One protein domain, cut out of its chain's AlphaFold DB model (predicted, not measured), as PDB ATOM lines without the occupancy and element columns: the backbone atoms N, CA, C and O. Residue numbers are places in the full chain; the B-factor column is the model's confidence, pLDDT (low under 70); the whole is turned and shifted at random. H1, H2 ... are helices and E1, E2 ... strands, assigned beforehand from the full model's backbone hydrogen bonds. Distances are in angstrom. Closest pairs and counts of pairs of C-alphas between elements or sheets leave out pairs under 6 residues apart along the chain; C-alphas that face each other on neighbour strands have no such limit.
ATOM      1  N   ALA A 119       5.890  60.106 -27.063       74.62
ATOM      2  CA  ALA A 119       4.765  59.694 -26.224       74.62
ATOM      3  C   ALA A 119       4.578  60.617 -25.006       74.62
ATOM      4  O   ALA A 119       5.535  61.219 -24.505       74.62
ATOM      5  N   VAL A 120       3.347  60.688 -24.488       73.19
ATOM      6  CA  VAL A 120       3.020  61.358 -23.217       73.19
ATOM      7  C   VAL A 120       2.643  60.303 -22.186       73.19
ATOM      8  O   VAL A 120       1.582  59.696 -22.274       73.19
ATOM      9  N   ILE A 121       3.500  60.101 -21.185       69.88
ATOM     10  CA  ILE A 121       3.303  59.092 -20.136       69.88
ATOM     11  C   ILE A 121       3.314  59.803 -18.779       69.88
ATOM     12  O   ILE A 121       4.210  60.596 -18.483       69.88
ATOM     13  N   ALA A 122       2.270  59.577 -17.973       69.94
ATOM     14  CA  ALA A 122       2.050  60.237 -16.678       69.94
ATOM     15  C   ALA A 122       2.212  61.780 -16.718       69.94
ATOM     16  O   ALA A 122       2.821  62.385 -15.830       69.94
ATOM     17  N   GLY A 123       1.698  62.420 -17.779       61.81
ATOM     18  CA  GLY A 123       1.746  63.878 -17.968       61.81
ATOM     19  C   GLY A 123       3.129  64.450 -18.315       61.81
ATOM     20  O   GLY A 123       3.351  65.649 -18.148       61.81
ATOM     21  N   LYS A 124       4.076  63.618 -18.766       64.62
ATOM     22  CA  LYS A 124       5.424  64.027 -19.195       64.62
ATOM     23  C   LYS A 124       5.675  63.569 -20.631       64.62
ATOM     24  O   LYS A 124       5.315  62.451 -20.984       64.62
ATOM     25  N   PHE A 125       6.315  64.422 -21.428       73.25
ATOM     26  CA  PHE A 125       6.714  64.102 -22.798       73.25
ATOM     27  C   PHE A 125       8.034  63.325 -22.849       73.25
ATOM     28  O   PHE A 125       9.003  63.657 -22.155       73.25
ATOM     29  N   TYR A 126       8.072  62.332 -23.731       77.00
ATOM     30  CA  TYR A 126       9.238  61.523 -24.066       77.00
ATOM     31  C   TYR A 126       9.403  61.474 -25.588       77.00
ATOM     32  O   TYR A 126       8.414  61.449 -26.320       77.00
ATOM     33  N   THR A 127      10.647  61.473 -26.060       80.06
ATOM     34  CA  THR A 127      11.007  61.428 -27.488       80.06
ATOM     35  C   THR A 127      12.170  60.468 -27.697       80.06
ATOM     36  O   THR A 127      13.081  60.434 -26.864       80.06
ATOM     37  N   CYS A 128      12.183  59.737 -28.809       81.50
ATOM     38  CA  CYS A 128      13.353  58.960 -29.211       81.50
ATOM     39  C   CYS A 128      14.446  59.881 -29.785       81.50
ATOM     40  O   CYS A 128      14.146  60.857 -30.471       81.50
ATOM     41  N   THR A 129      15.713  59.573 -29.504       79.75
ATOM     42  CA  THR A 129      16.890  60.254 -30.069       79.75
ATOM     43  C   THR A 129      17.810  59.309 -30.846       79.75
ATOM     44  O   THR A 129      18.976  59.641 -31.028       79.75
ATOM     45  N   ASN A 130      17.331  58.128 -31.250       81.44
ATOM     46  CA  ASN A 130      18.107  57.229 -32.109       81.44
ATOM     47  C   ASN A 130      18.176  57.790 -33.529       81.44
ATOM     48  O   ASN A 130      17.198  58.359 -34.027       81.44
ATOM     49  N   GLU A 131      19.318  57.588 -34.170       81.31
ATOM     50  CA  GLU A 131      19.512  57.897 -35.581       81.31
ATOM     51  C   GLU A 131      18.913  56.793 -36.471       81.31
ATOM     52  O   GLU A 131      18.612  55.690 -36.007       81.31
ATOM     53  N   LEU A 132      18.643  57.129 -37.733       81.38
ATOM     54  CA  LEU A 132      18.046  56.234 -38.729       81.38
ATOM     55  C   LEU A 132      19.134  55.829 -39.724       81.38
ATOM     56  O   LEU A 132      19.580  56.657 -40.522       81.38
ATOM     57  N   HIS A 133      19.570  54.572 -39.671       74.12
ATOM     58  CA  HIS A 133      20.747  54.121 -40.416       74.12
ATOM     59  C   HIS A 133      20.367  53.366 -41.694       74.12
ATOM     60  O   HIS A 133      20.981  53.581 -42.740       74.12
ATOM     61  N   SER A 134      19.324  52.537 -41.638       73.69
ATOM     62  CA  SER A 134      18.870  51.716 -42.770       73.69
ATOM     63  C   SER A 134      17.771  52.390 -43.608       73.69
ATOM     64  O   SER A 134      16.985  53.192 -43.106       73.69
ATOM     65  N   GLU A 135      17.664  52.047 -44.895       71.44
ATOM     66  CA  GLU A 135      16.591  52.551 -45.773       71.44
ATOM     67  C   GLU A 135      15.161  52.344 -45.224       71.44
ATOM     68  O   GLU A 135      14.408  53.322 -45.184       71.44
ATOM     69  N   PRO A 136      14.752  51.167 -44.700       70.19
ATOM     70  CA  PRO A 136      13.428  51.020 -44.085       70.19
ATOM     71  C   PRO A 136      13.236  51.861 -42.808       70.19
ATOM     72  O   PRO A 136      12.103  52.225 -42.481       70.19
ATOM     73  N   GLU A 137      14.308  52.214 -42.087       75.50
ATOM     74  CA  GLU A 137      14.243  53.172 -40.974       75.50
ATOM     75  C   GLU A 137      14.017  54.606 -41.462       75.50
ATOM     76  O   GLU A 137      13.184  55.311 -40.886       75.50
ATOM     77  N   LYS A 138      14.711  55.024 -42.529       77.31
ATOM     78  CA  LYS A 138      14.567  56.353 -43.149       77.31
ATOM     79  C   LYS A 138      13.174  56.541 -43.755       77.31
ATOM     80  O   LYS A 138      12.519  57.543 -43.457       77.31
ATOM     81  N   LEU A 139      12.694  55.560 -44.527       74.06
ATOM     82  CA  LEU A 139      11.376  55.570 -45.179       74.06
ATOM     83  C   LEU A 139      10.233  55.701 -44.162       74.06
ATOM     84  O   LEU A 139       9.389  56.588 -44.282       74.06
ATOM     85  N   LEU A 140      10.234  54.866 -43.118       74.19
ATOM     86  CA  LEU A 140       9.187  54.868 -42.085       74.19
ATOM     87  C   LEU A 140       9.438  55.890 -40.959       74.19
ATOM     88  O   LEU A 140       8.622  56.007 -40.044       74.19
ATOM     89  N   ARG A 141      10.571  56.606 -40.990       79.31
ATOM     90  CA  ARG A 141      11.070  57.542 -39.957       79.31
ATOM     91  C   ARG A 141      11.150  56.980 -38.532       79.31
ATOM     92  O   ARG A 141      11.178  57.735 -37.556       79.31
ATOM     93  N   ARG A 142      11.214  55.656 -38.386       81.00
ATOM     94  CA  ARG A 142      11.284  54.966 -37.091       81.00
ATOM     95  C   ARG A 142      12.470  54.018 -37.048       81.00
ATOM     96  O   ARG A 142      12.574  53.140 -37.904       81.00
ATOM     97  N   CYS A 143      13.309  54.164 -36.021       85.12
ATOM     98  CA  CYS A 143      14.380  53.213 -35.730       85.12
ATOM     99  C   CYS A 143      13.795  51.840 -35.364       85.12
ATOM    100  O   CYS A 143      12.638  51.772 -34.934       85.12
ATOM    101  N   ASN A 144      14.587  50.774 -35.455       85.81
ATOM    102  CA  ASN A 144      14.100  49.402 -35.247       85.81
ATOM    103  C   ASN A 144      13.314  49.187 -33.936       85.81
ATOM    104  O   ASN A 144      12.204  48.662 -33.977       85.81
ATOM    105  N   TRP A 145      13.790  49.740 -32.813       84.75
ATOM    106  CA  TRP A 145      13.104  49.705 -31.507       84.75
ATOM    107  C   TRP A 145      11.677  50.288 -31.478       84.75
ATOM    108  O   TRP A 145      10.929  50.024 -30.542       84.75
ATOM    109  N   HIS A 146      11.302  51.103 -32.468       85.69
ATOM    110  CA  HIS A 146       9.988  51.749 -32.569       85.69
ATOM    111  C   HIS A 146       9.221  51.354 -33.844       85.69
ATOM    112  O   HIS A 146       8.193  51.974 -34.155       85.69
ATOM    113  N   ALA A 147       9.715  50.360 -34.592       83.06
ATOM    114  CA  ALA A 147       9.003  49.781 -35.724       83.06
ATOM    115  C   ALA A 147       7.662  49.181 -35.259       83.06
ATOM    116  O   ALA A 147       7.568  48.618 -34.173       83.06
ATOM    117  N   VAL A 148       6.618  49.363 -36.072       81.19
ATOM    118  CA  VAL A 148       5.276  48.806 -35.814       81.19
ATOM    119  C   VAL A 148       5.122  47.464 -36.518       81.19
ATOM    120  O   VAL A 148       4.592  46.526 -35.933       81.19
ATOM    121  N   ASP A 149       5.657  47.374 -37.735       83.44
ATOM    122  CA  ASP A 149       5.561  46.210 -38.608       83.44
ATOM    123  C   ASP A 149       6.928  45.544 -38.783       83.44
ATOM    124  O   ASP A 149       7.969  46.213 -38.818       83.44
ATOM    125  N   CYS A 150       6.916  44.220 -38.918       85.06
ATOM    126  CA  CYS A 150       8.105  43.410 -39.118       85.06
ATOM    127  C   CYS A 150       8.823  43.756 -40.427       85.06
ATOM    128  O   CYS A 150       8.228  43.752 -41.505       85.06
ATOM    129  N   ARG A 151      10.137  43.972 -40.329       83.50
ATOM    130  CA  ARG A 151      11.031  44.291 -41.452       83.50
ATOM    131  C   ARG A 151      11.795  43.081 -41.999       83.50
ATOM    132  O   ARG A 151      12.775  43.256 -42.717       83.50
ATOM    133  N   SER A 152      11.382  41.857 -41.657       80.75
ATOM    134  CA  SER A 152      12.037  40.649 -42.166       80.75
ATOM    135  C   SER A 152      11.818  40.519 -43.678       80.75
ATOM    136  O   SER A 152      10.660  40.464 -44.099       80.75
ATOM    137  N   PRO A 153      12.877  40.399 -44.502       70.12
ATOM    138  CA  PRO A 153      12.722  40.162 -45.938       70.12
ATOM    139  C   PRO A 153      12.112  38.783 -46.237       70.12
ATOM    140  O   PRO A 153      11.582  38.567 -47.320       70.12
ATOM    141  N   THR A 154      12.154  37.859 -45.271       68.62
ATOM    142  CA  THR A 154      11.599  36.503 -45.365       68.62
ATOM    143  C   THR A 154      10.243  36.357 -44.665       68.62
ATOM    144  O   THR A 154       9.822  35.231 -44.412       68.62
ATOM    145  N   HIS A 155       9.556  37.451 -44.300       70.31
ATOM    146  CA  HIS A 155       8.221  37.350 -43.699       70.31
ATOM    147  C   HIS A 155       7.231  36.774 -44.726       70.31
ATOM    148  O   HIS A 155       7.011  37.414 -45.759       70.31
ATOM    149  N   PRO A 156       6.574  35.627 -44.463       63.94
ATOM    150  CA  PRO A 156       5.584  35.084 -45.385       63.94
ATOM    151  C   PRO A 156       4.459  36.097 -45.614       63.94
ATOM    152  O   PRO A 156       3.924  36.667 -44.660       63.94
ATOM    153  N   SER A 157       4.081  36.318 -46.872       58.56
ATOM    154  CA  SER A 157       2.946  37.178 -47.240       58.56
ATOM    155  C   SER A 157       1.594  36.615 -46.777       58.56
ATOM    156  O   SER A 157       0.614  37.350 -46.737       58.56
ATOM    157  N   THR A 158       1.561  35.335 -46.397       55.91
ATOM    158  CA  THR A 158       0.390  34.570 -45.950       55.91
ATOM    159  C   THR A 158       0.064  34.703 -44.460       55.91
ATOM    160  O   THR A 158      -1.018  34.294 -44.047       55.91
ATOM    161  N   LEU A 159       0.959  35.266 -43.636       59.06
ATOM    162  CA  LEU A 159       0.696  35.504 -42.211       59.06
ATOM    163  C   LEU A 159       0.134  36.923 -42.000       59.06
ATOM    164  O   LEU A 159       0.822  37.889 -42.346       59.06
ATOM    165  N   PRO A 160      -1.079  37.079 -41.427       57.09
ATOM    166  CA  PRO A 160      -1.748  38.380 -41.334       57.09
ATOM    167  C   PRO A 160      -1.106  39.317 -40.302       57.09
ATOM    168  O   PRO A 160      -1.105  40.533 -40.489       57.09
ATOM    169  N   ASP A 161      -0.520  38.770 -39.233       62.19
ATOM    170  CA  ASP A 161       0.078  39.553 -38.151       62.19
ATOM    171  C   ASP A 161       1.540  39.923 -38.444       62.19
ATOM    172  O   ASP A 161       2.492  39.290 -37.984       62.19
ATOM    173  N   LYS A 162       1.719  41.009 -39.202       70.31
ATOM    174  CA  LYS A 162       3.024  41.680 -39.351       70.31
ATOM    175  C   LYS A 162       3.402  42.525 -38.129       70.31
ATOM    176  O   LYS A 162       4.518  43.041 -38.085       70.31
ATOM    177  N   SER A 163       2.504  42.675 -37.154       79.31
ATOM    178  CA  SER A 163       2.677  43.564 -36.005       79.31
ATOM    179  C   SER A 163       3.799  43.103 -35.052       79.31
ATOM    180  O   SER A 163       3.995  41.915 -34.778       79.31
ATOM    181  N   ILE A 164       4.576  44.057 -34.531       79.88
ATOM    182  CA  ILE A 164       5.637  43.805 -33.548       79.88
ATOM    183  C   ILE A 164       5.059  43.980 -32.137       79.88
ATOM    184  O   ILE A 164       4.972  45.089 -31.613       79.88
ATOM    185  N   ALA A 165       4.690  42.865 -31.502       78.38
ATOM    186  CA  ALA A 165       4.143  42.860 -30.140       78.38
ATOM    187  C   ALA A 165       5.177  43.204 -29.043       78.38
ATOM    188  O   ALA A 165       4.810  43.745 -28.000       78.38
ATOM    189  N   ILE A 166       6.463  42.894 -29.260       82.06
ATOM    190  CA  ILE A 166       7.568  43.196 -28.335       82.06
ATOM    191  C   ILE A 166       8.685  43.878 -29.127       82.06
ATOM    192  O   ILE A 166       9.253  43.277 -30.041       82.06
ATOM    193  N   SER A 167       9.001  45.126 -28.775       81.81
ATOM    194  CA  SER A 167      10.038  45.918 -29.440       81.81
ATOM    195  C   SER A 167      11.426  45.285 -29.305       81.81
ATOM    196  O   SER A 167      11.813  44.800 -28.241       81.81
ATOM    197  N   ASN A 168      12.186  45.301 -30.399       85.62
ATOM    198  CA  ASN A 168      13.527  44.730 -30.473       85.62
ATOM    199  C   ASN A 168      14.444  45.530 -31.415       85.62
ATOM    200  O   ASN A 168      14.004  46.412 -32.156       85.62
ATOM    201  N   ASP A 169      15.733  45.222 -31.348       83.12
ATOM    202  CA  ASP A 169      16.830  45.806 -32.123       83.12
ATOM    203  C   ASP A 169      16.800  45.451 -33.619       83.12
ATOM    204  O   ASP A 169      17.276  46.235 -34.443       83.12
ATOM    205  N   GLU A 170      16.203  44.314 -33.981       81.94
ATOM    206  CA  GLU A 170      16.142  43.794 -35.357       81.94
ATOM    207  C   GLU A 170      14.851  44.182 -36.120       81.94
ATOM    208  O   GLU A 170      14.743  43.917 -37.315       81.94
ATOM    209  N   ALA A 171      13.873  44.827 -35.465       85.00
ATOM    210  CA  ALA A 171      12.538  45.134 -36.007       85.00
ATOM    211  C   ALA A 171      11.780  43.908 -36.564       85.00
ATOM    212  O   ALA A 171      11.180  43.950 -37.646       85.00
ATOM    213  N   LEU A 172      11.792  42.802 -35.821       86.38
ATOM    214  CA  LEU A 172      11.150  41.546 -36.210       86.38
ATOM    215  C   LEU A 172       9.893  41.260 -35.375       86.38
ATOM    216  O   LEU A 172       9.875  41.512 -34.170       86.38
ATOM    217  N   CYS A 173       8.851  40.686 -35.987       86.62
ATOM    218  CA  CYS A 173       7.762  40.057 -35.235       86.62
ATOM    219  C   CYS A 173       8.280  38.796 -34.521       86.62
ATOM    220  O   CYS A 173       9.334  38.257 -34.869       86.62
ATOM    221  N   MET A 174       7.523  38.294 -33.540       83.19
ATOM    222  CA  MET A 174       7.937  37.153 -32.710       83.19
ATOM    223  C   MET A 174       8.322  35.910 -33.526       83.19
ATOM    224  O   MET A 174       9.307  35.255 -33.195       83.19
ATOM    225  N   GLY A 175       7.595  35.618 -34.612       80.38
ATOM    226  CA  GLY A 175       7.919  34.511 -35.516       80.38
ATOM    227  C   GLY A 175       9.269  34.708 -36.206       80.38
ATOM    228  O   GLY A 175      10.163  33.881 -36.059       80.38
ATOM    229  N   CYS A 176       9.462  35.844 -36.884       84.31
ATOM    230  CA  CYS A 176      10.710  36.121 -37.601       84.31
ATOM    231  C   CYS A 176      11.930  36.239 -36.667       84.31
ATOM    232  O   CYS A 176      13.016  35.815 -37.052       84.31
ATOM    233  N   PHE A 177      11.759  36.758 -35.445       85.75
ATOM    234  CA  PHE A 177      12.825  36.855 -34.438       85.75
ATOM    235  C   PHE A 177      13.231  35.480 -33.882       85.75
ATOM    236  O   PHE A 177      14.416  35.188 -33.715       85.75
ATOM    237  N   ALA A 178      12.259  34.593 -33.642       81.25
ATOM    238  CA  ALA A 178      12.545  33.212 -33.259       81.25
ATOM    239  C   ALA A 178      13.221  32.436 -34.404       81.25
ATOM    240  O   ALA A 178      14.134  31.648 -34.155       81.25
ATOM    241  N   THR A 179      12.830  32.689 -35.659       82.88
ATOM    242  CA  THR A 179      13.437  32.062 -36.845       82.88
ATOM    243  C   THR A 179      14.866  32.552 -37.101       82.88
ATOM    244  O   THR A 179      15.750  31.709 -37.290       82.88
ATOM    245  N   SER A 180      15.140  33.866 -37.036       81.44
ATOM    246  CA  SER A 180      16.503  34.418 -37.205       81.44
ATOM    247  C   SER A 180      17.474  33.886 -36.144       81.44
ATOM    248  O   SER A 180      18.651  33.656 -36.427       81.44
ATOM    249  N   ARG A 181      16.965  33.602 -34.938       84.50
ATOM    250  CA  ARG A 181      17.730  33.085 -33.792       84.50
ATOM    251  C   ARG A 181      17.484  31.597 -33.505       84.50
ATOM    252  O   ARG A 181      17.850  31.116 -32.435       84.50
ATOM    253  N   SER A 182      16.947  30.842 -34.464       80.88
ATOM    254  CA  SER A 182      16.611  29.409 -34.329       80.88
ATOM    255  C   SER A 182      17.791  28.517 -33.909       80.88
ATOM    256  O   SER A 182      17.598  27.541 -33.188       80.88
ATOM    257  N   LYS A 183      19.022  28.889 -34.287       81.38
ATOM    258  CA  LYS A 183      20.275  28.213 -33.886       81.38
ATOM    259  C   LYS A 183      20.742  28.531 -32.452       81.38
ATOM    260  O   LYS A 183      21.708  27.936 -31.985       81.38
ATOM    261  N   LEU A 184      20.105  29.477 -31.756       83.19
ATOM    262  CA  LEU A 184      20.418  29.849 -30.371       83.19
ATOM    263  C   LEU A 184      19.462  29.159 -29.377       83.19
ATOM    264  O   LEU A 184      18.356  28.775 -29.758       83.19
ATOM    265  N   PRO A 185      19.833  29.025 -28.086       79.62
ATOM    266  CA  PRO A 185      18.964  28.430 -27.067       79.62
ATOM    267  C   PRO A 185      17.608  29.143 -26.955       79.62
ATOM    268  O   PRO A 185      17.556  30.366 -27.071       79.62
ATOM    269  N   LYS A 186      16.529  28.410 -26.626       76.31
ATOM    270  CA  LYS A 186      15.141  28.934 -26.565       76.31
ATOM    271  C   LYS A 186      14.991  30.273 -25.820       76.31
ATOM    272  O   LYS A 186      14.255  31.136 -26.275       76.31
ATOM    273  N   HIS A 187      15.737  30.499 -24.733       76.94
ATOM    274  CA  HIS A 187      15.695  31.761 -23.973       76.94
ATOM    275  C   HIS A 187      16.234  32.998 -24.730       76.94
ATOM    276  O   HIS A 187      16.049  34.117 -24.265       76.94
ATOM    277  N   ARG A 188      16.917  32.816 -25.871       75.62
ATOM    278  CA  ARG A 188      17.390  33.886 -26.775       75.62
ATOM    279  C   ARG A 188      16.545  34.028 -28.047       75.62
ATOM    280  O   ARG A 188      16.784  34.955 -28.818       75.62
ATOM    281  N   GLN A 189      15.581  33.127 -28.257       80.12
ATOM    282  CA  GLN A 189      14.630  33.156 -29.377       80.12
ATOM    283  C   GLN A 189      13.434  34.087 -29.103       80.12
ATOM    284  O   GLN A 189      12.675  34.400 -30.012       80.12
ATOM    285  N   THR A 190      13.277  34.563 -27.866       78.56
ATOM    286  CA  THR A 190      12.324  35.611 -27.480       78.56
ATOM    287  C   THR A 190      13.067  36.919 -27.190       78.56
ATOM    288  O   THR A 190      14.053  36.880 -26.445       78.56
ATOM    289  N   PRO A 191      12.630  38.077 -27.718       80.06
ATOM    290  CA  PRO A 191      13.255  39.358 -27.413       80.06
ATOM    291  C   PRO A 191      13.026  39.747 -25.939       80.06
ATOM    292  O   PRO A 191      11.954  39.476 -25.392       80.06
ATOM    293  N   PRO A 192      14.004  40.390 -25.274       75.50
ATOM    294  CA  PRO A 192      13.825  40.884 -23.914       75.50
ATOM    295  C   PRO A 192      12.787  42.016 -23.869       75.50
ATOM    296  O   PRO A 192      12.854  42.971 -24.638       75.50
ATOM    297  N   THR A 193      11.835  41.926 -22.942       76.06
ATOM    298  CA  THR A 193      10.781  42.933 -22.758       76.06
ATOM    299  C   THR A 193      11.310  44.166 -22.025       76.06
ATOM    300  O   THR A 193      11.703  44.067 -20.859       76.06
ATOM    301  N   PHE A 194      11.258  45.334 -22.666       72.44
ATOM    302  CA  PHE A 194      11.597  46.616 -22.042       72.44
ATOM    303  C   PHE A 194      10.343  47.418 -21.680       72.44
ATOM    304  O   PHE A 194       9.389  47.488 -22.451       72.44
ATOM    305  N   ASP A 195      10.372  48.085 -20.525       73.44
ATOM    306  CA  ASP A 195       9.407  49.138 -20.192       73.44
ATOM    307  C   ASP A 195       9.538  50.289 -21.220       73.44
ATOM    308  O   ASP A 195      10.673  50.645 -21.564       73.44
ATOM    309  N   PRO A 196       8.450  50.916 -21.726       68.62
ATOM    310  CA  PRO A 196       8.540  51.874 -22.837       68.62
ATOM    311  C   PRO A 196       9.410  53.111 -22.565       68.62
ATOM    312  O   PRO A 196       9.812  53.808 -23.494       68.62
ATOM    313  N   LEU A 197       9.704  53.395 -21.292       74.44
ATOM    314  CA  LEU A 197      10.586  54.479 -20.852       74.44
ATOM    315  C   LEU A 197      12.070  54.084 -20.765       74.44
ATOM    316  O   LEU A 197      12.916  54.960 -20.583       74.44
ATOM    317  N   VAL A 198      12.377  52.788 -20.866       76.81
ATOM    318  CA  VAL A 198      13.723  52.196 -20.759       76.81
ATOM    319  C   VAL A 198      14.266  51.778 -22.136       76.81
ATOM    320  O   VAL A 198      15.457  51.506 -22.267       76.81
ATOM    321  N   MET A 199      13.428  51.783 -23.181       78.62
ATOM    322  CA  MET A 199      13.850  51.503 -24.558       78.62
ATOM    323  C   MET A 199      15.009  52.421 -25.005       78.62
ATOM    324  O   MET A 199      14.951  53.638 -24.774       78.62
ATOM    325  N   PRO A 200      16.051  51.888 -25.678       73.69
ATOM    326  CA  PRO A 200      17.200  52.676 -26.115       73.69
ATOM    327  C   PRO A 200      16.809  53.918 -26.922       73.69
ATOM    328  O   PRO A 200      16.001  53.866 -27.851       73.69
ATOM    329  N   GLY A 201      17.388  55.060 -26.547       72.44
ATOM    330  CA  GLY A 201      17.126  56.358 -27.172       72.44
ATOM    331  C   GLY A 201      15.904  57.110 -26.656       72.44
ATOM    332  O   GLY A 201      15.779  58.295 -26.961       72.44
ATOM    333  N   VAL A 202      15.014  56.498 -25.868       79.38
ATOM    334  CA  VAL A 202      13.883  57.223 -25.269       79.38
ATOM    335  C   VAL A 202      14.396  58.147 -24.166       79.38
ATOM    336  O   VAL A 202      14.950  57.713 -23.156       79.38
ATOM    337  N   ARG A 203      14.219  59.459 -24.351       73.94
ATOM    338  CA  ARG A 203      14.620  60.484 -23.379       73.94
ATOM    339  C   ARG A 203      13.436  61.373 -23.026       73.94
ATOM    340  O   ARG A 203      12.588  61.678 -23.863       73.94
ATOM    341  N   ARG A 204      13.383  61.814 -21.767       71.12
ATOM    342  CA  ARG A 204      12.398  62.805 -21.319       71.12
ATOM    343  C   ARG A 204      12.740  64.151 -21.947       71.12
ATOM    344  O   ARG A 204      13.758  64.743 -21.595       71.12
ATOM    345  N   ALA A 205      11.880  64.637 -22.828       59.81
ATOM    346  CA  ALA A 205      12.048  65.946 -23.433       59.81
ATOM    347  C   ALA A 205      11.482  67.032 -22.506       59.81
ATOM    348  O   ALA A 205      10.465  66.841 -21.827       59.81
ATOM    349  N   GLU A 206      12.138  68.189 -22.459       53.22
ATOM    350  CA  GLU A 206      11.569  69.354 -21.785       53.22
ATOM    351  C   GLU A 206      10.312  69.788 -22.540       53.22
ATOM    352  O   GLU A 206      10.334  69.901 -23.765       53.22
ATOM    353  N   ALA A 207       9.218  70.072 -21.824       46.97
ATOM    354  CA  ALA A 207       7.974  70.499 -22.465       46.97
ATOM    355  C   ALA A 207       8.195  71.737 -23.352       46.97
ATOM    356  O   ALA A 207       7.603  71.821 -24.414       46.97
ATOM    357  N   GLN A 208       9.116  72.632 -22.977       45.59
ATOM    358  CA  GLN A 208       9.523  73.782 -23.788       45.59
ATOM    359  C   GLN A 208      10.327  73.409 -25.041       45.59
ATOM    360  O   GLN A 208      10.222  74.122 -26.027       45.59
ATOM    361  N   GLN A 209      11.090  72.310 -25.053       49.81
ATOM    362  CA  GLN A 209      11.784  71.837 -26.258       49.81
ATOM    363  C   GLN A 209      10.847  71.078 -27.201       49.81
ATOM    364  O   GLN A 209      11.022  71.158 -28.412       49.81
ATOM    365  N   VAL A 210       9.843  70.365 -26.677       47.19
ATOM    366  CA  VAL A 210       8.785  69.770 -27.513       47.19
ATOM    367  C   VAL A 210       7.857  70.853 -28.039       47.19
ATOM    368  O   VAL A 210       7.547  70.828 -29.221       47.19
ATOM    369  N   GLN A 211       7.489  71.840 -27.214       46.50
ATOM    370  CA  GLN A 211       6.757  73.018 -27.670       46.50
ATOM    371  C   GLN A 211       7.582  73.765 -28.715       46.50
ATOM    372  O   GLN A 211       7.087  73.937 -29.808       46.50
ATOM    373  N   ALA A 212       8.865  74.058 -28.479       46.44
ATOM    374  CA  ALA A 212       9.727  74.694 -29.475       46.44
ATOM    375  C   ALA A 212       9.915  73.845 -30.743       46.44
ATOM    376  O   ALA A 212       9.974  74.407 -31.824       46.44
ATOM    377  N   LYS A 213       9.973  72.507 -30.669       49.72
ATOM    378  CA  LYS A 213      10.010  71.649 -31.869       49.72
ATOM    379  C   LYS A 213       8.663  71.584 -32.586       49.72
ATOM    380  O   LYS A 213       8.661  71.516 -33.806       49.72
ATOM    381  N   LEU A 214       7.535  71.630 -31.879       44.84
ATOM    382  CA  LEU A 214       6.201  71.749 -32.474       44.84
ATOM    383  C   LEU A 214       5.969  73.150 -33.047       44.84
ATOM    384  O   LEU A 214       5.376  73.264 -34.110       44.84
ATOM    385  N   ASP A 215       6.495  74.188 -32.411       44.12
ATOM    386  CA  ASP A 215       6.501  75.570 -32.879       44.12
ATOM    387  C   ASP A 215       7.431  75.694 -34.092       44.12
ATOM    388  O   ASP A 215       7.046  76.316 -35.064       44.12
TER     389      ASP A 215
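What this domain is: This is residues 119 to 215 of the 924 residues of an uncharacterized protein of Aphanomyces astaci (UniProt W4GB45). Little regular structure: an elongated, mostly loop-built body has a small three-stranded sheet with H3 beyond it at one end, H2 among long loops at the other, and H1 between. The printed part has 97 residues, 33 in named elements, ordered E1, E2, H1, H2, E3, H3; the class is mixed and the sheet, E1 - E2 - E3, antiparallel. It is loose, with radius of gyration of the C-alphas 15.5 A and spans of 47 by 28 by 24 A.

How they stand to each other: E2, residues 124 to 128, forms a hairpin with E1, residues 119 to 121, at 143 degrees; N 119 and O 126 are 3.0 A apart. E2 and E3, residues 202 to 204, stand at 146 degrees, with N 127 and O 203 2.9 A apart. H3, residues 207 to 215, only grazes the sheet; its closest C-alphas to E2 are Ala 207 and Phe 125, 6.5 A. H1, residues 135 to 140, and H2, residues 174 to 180, are apart and not on the sheet. In H1, H2 and H3 every O i to N i+4 pair is within hydrogen-bond range.

Where its parts are: E1 begins at C-alpha 119 (4.765, 59.694, -26.224). E2 measures 13.7 A, H2 10.1 A and H3 11.7 A, ending at C-alpha 215 (6.501, 75.570, -32.879).

The domain as a whole: The printed part has no cut. Links H1 to H2 and H2 to E3 are long. Residues 156 to 161 and 205 to 215 are among those under pLDDT 70.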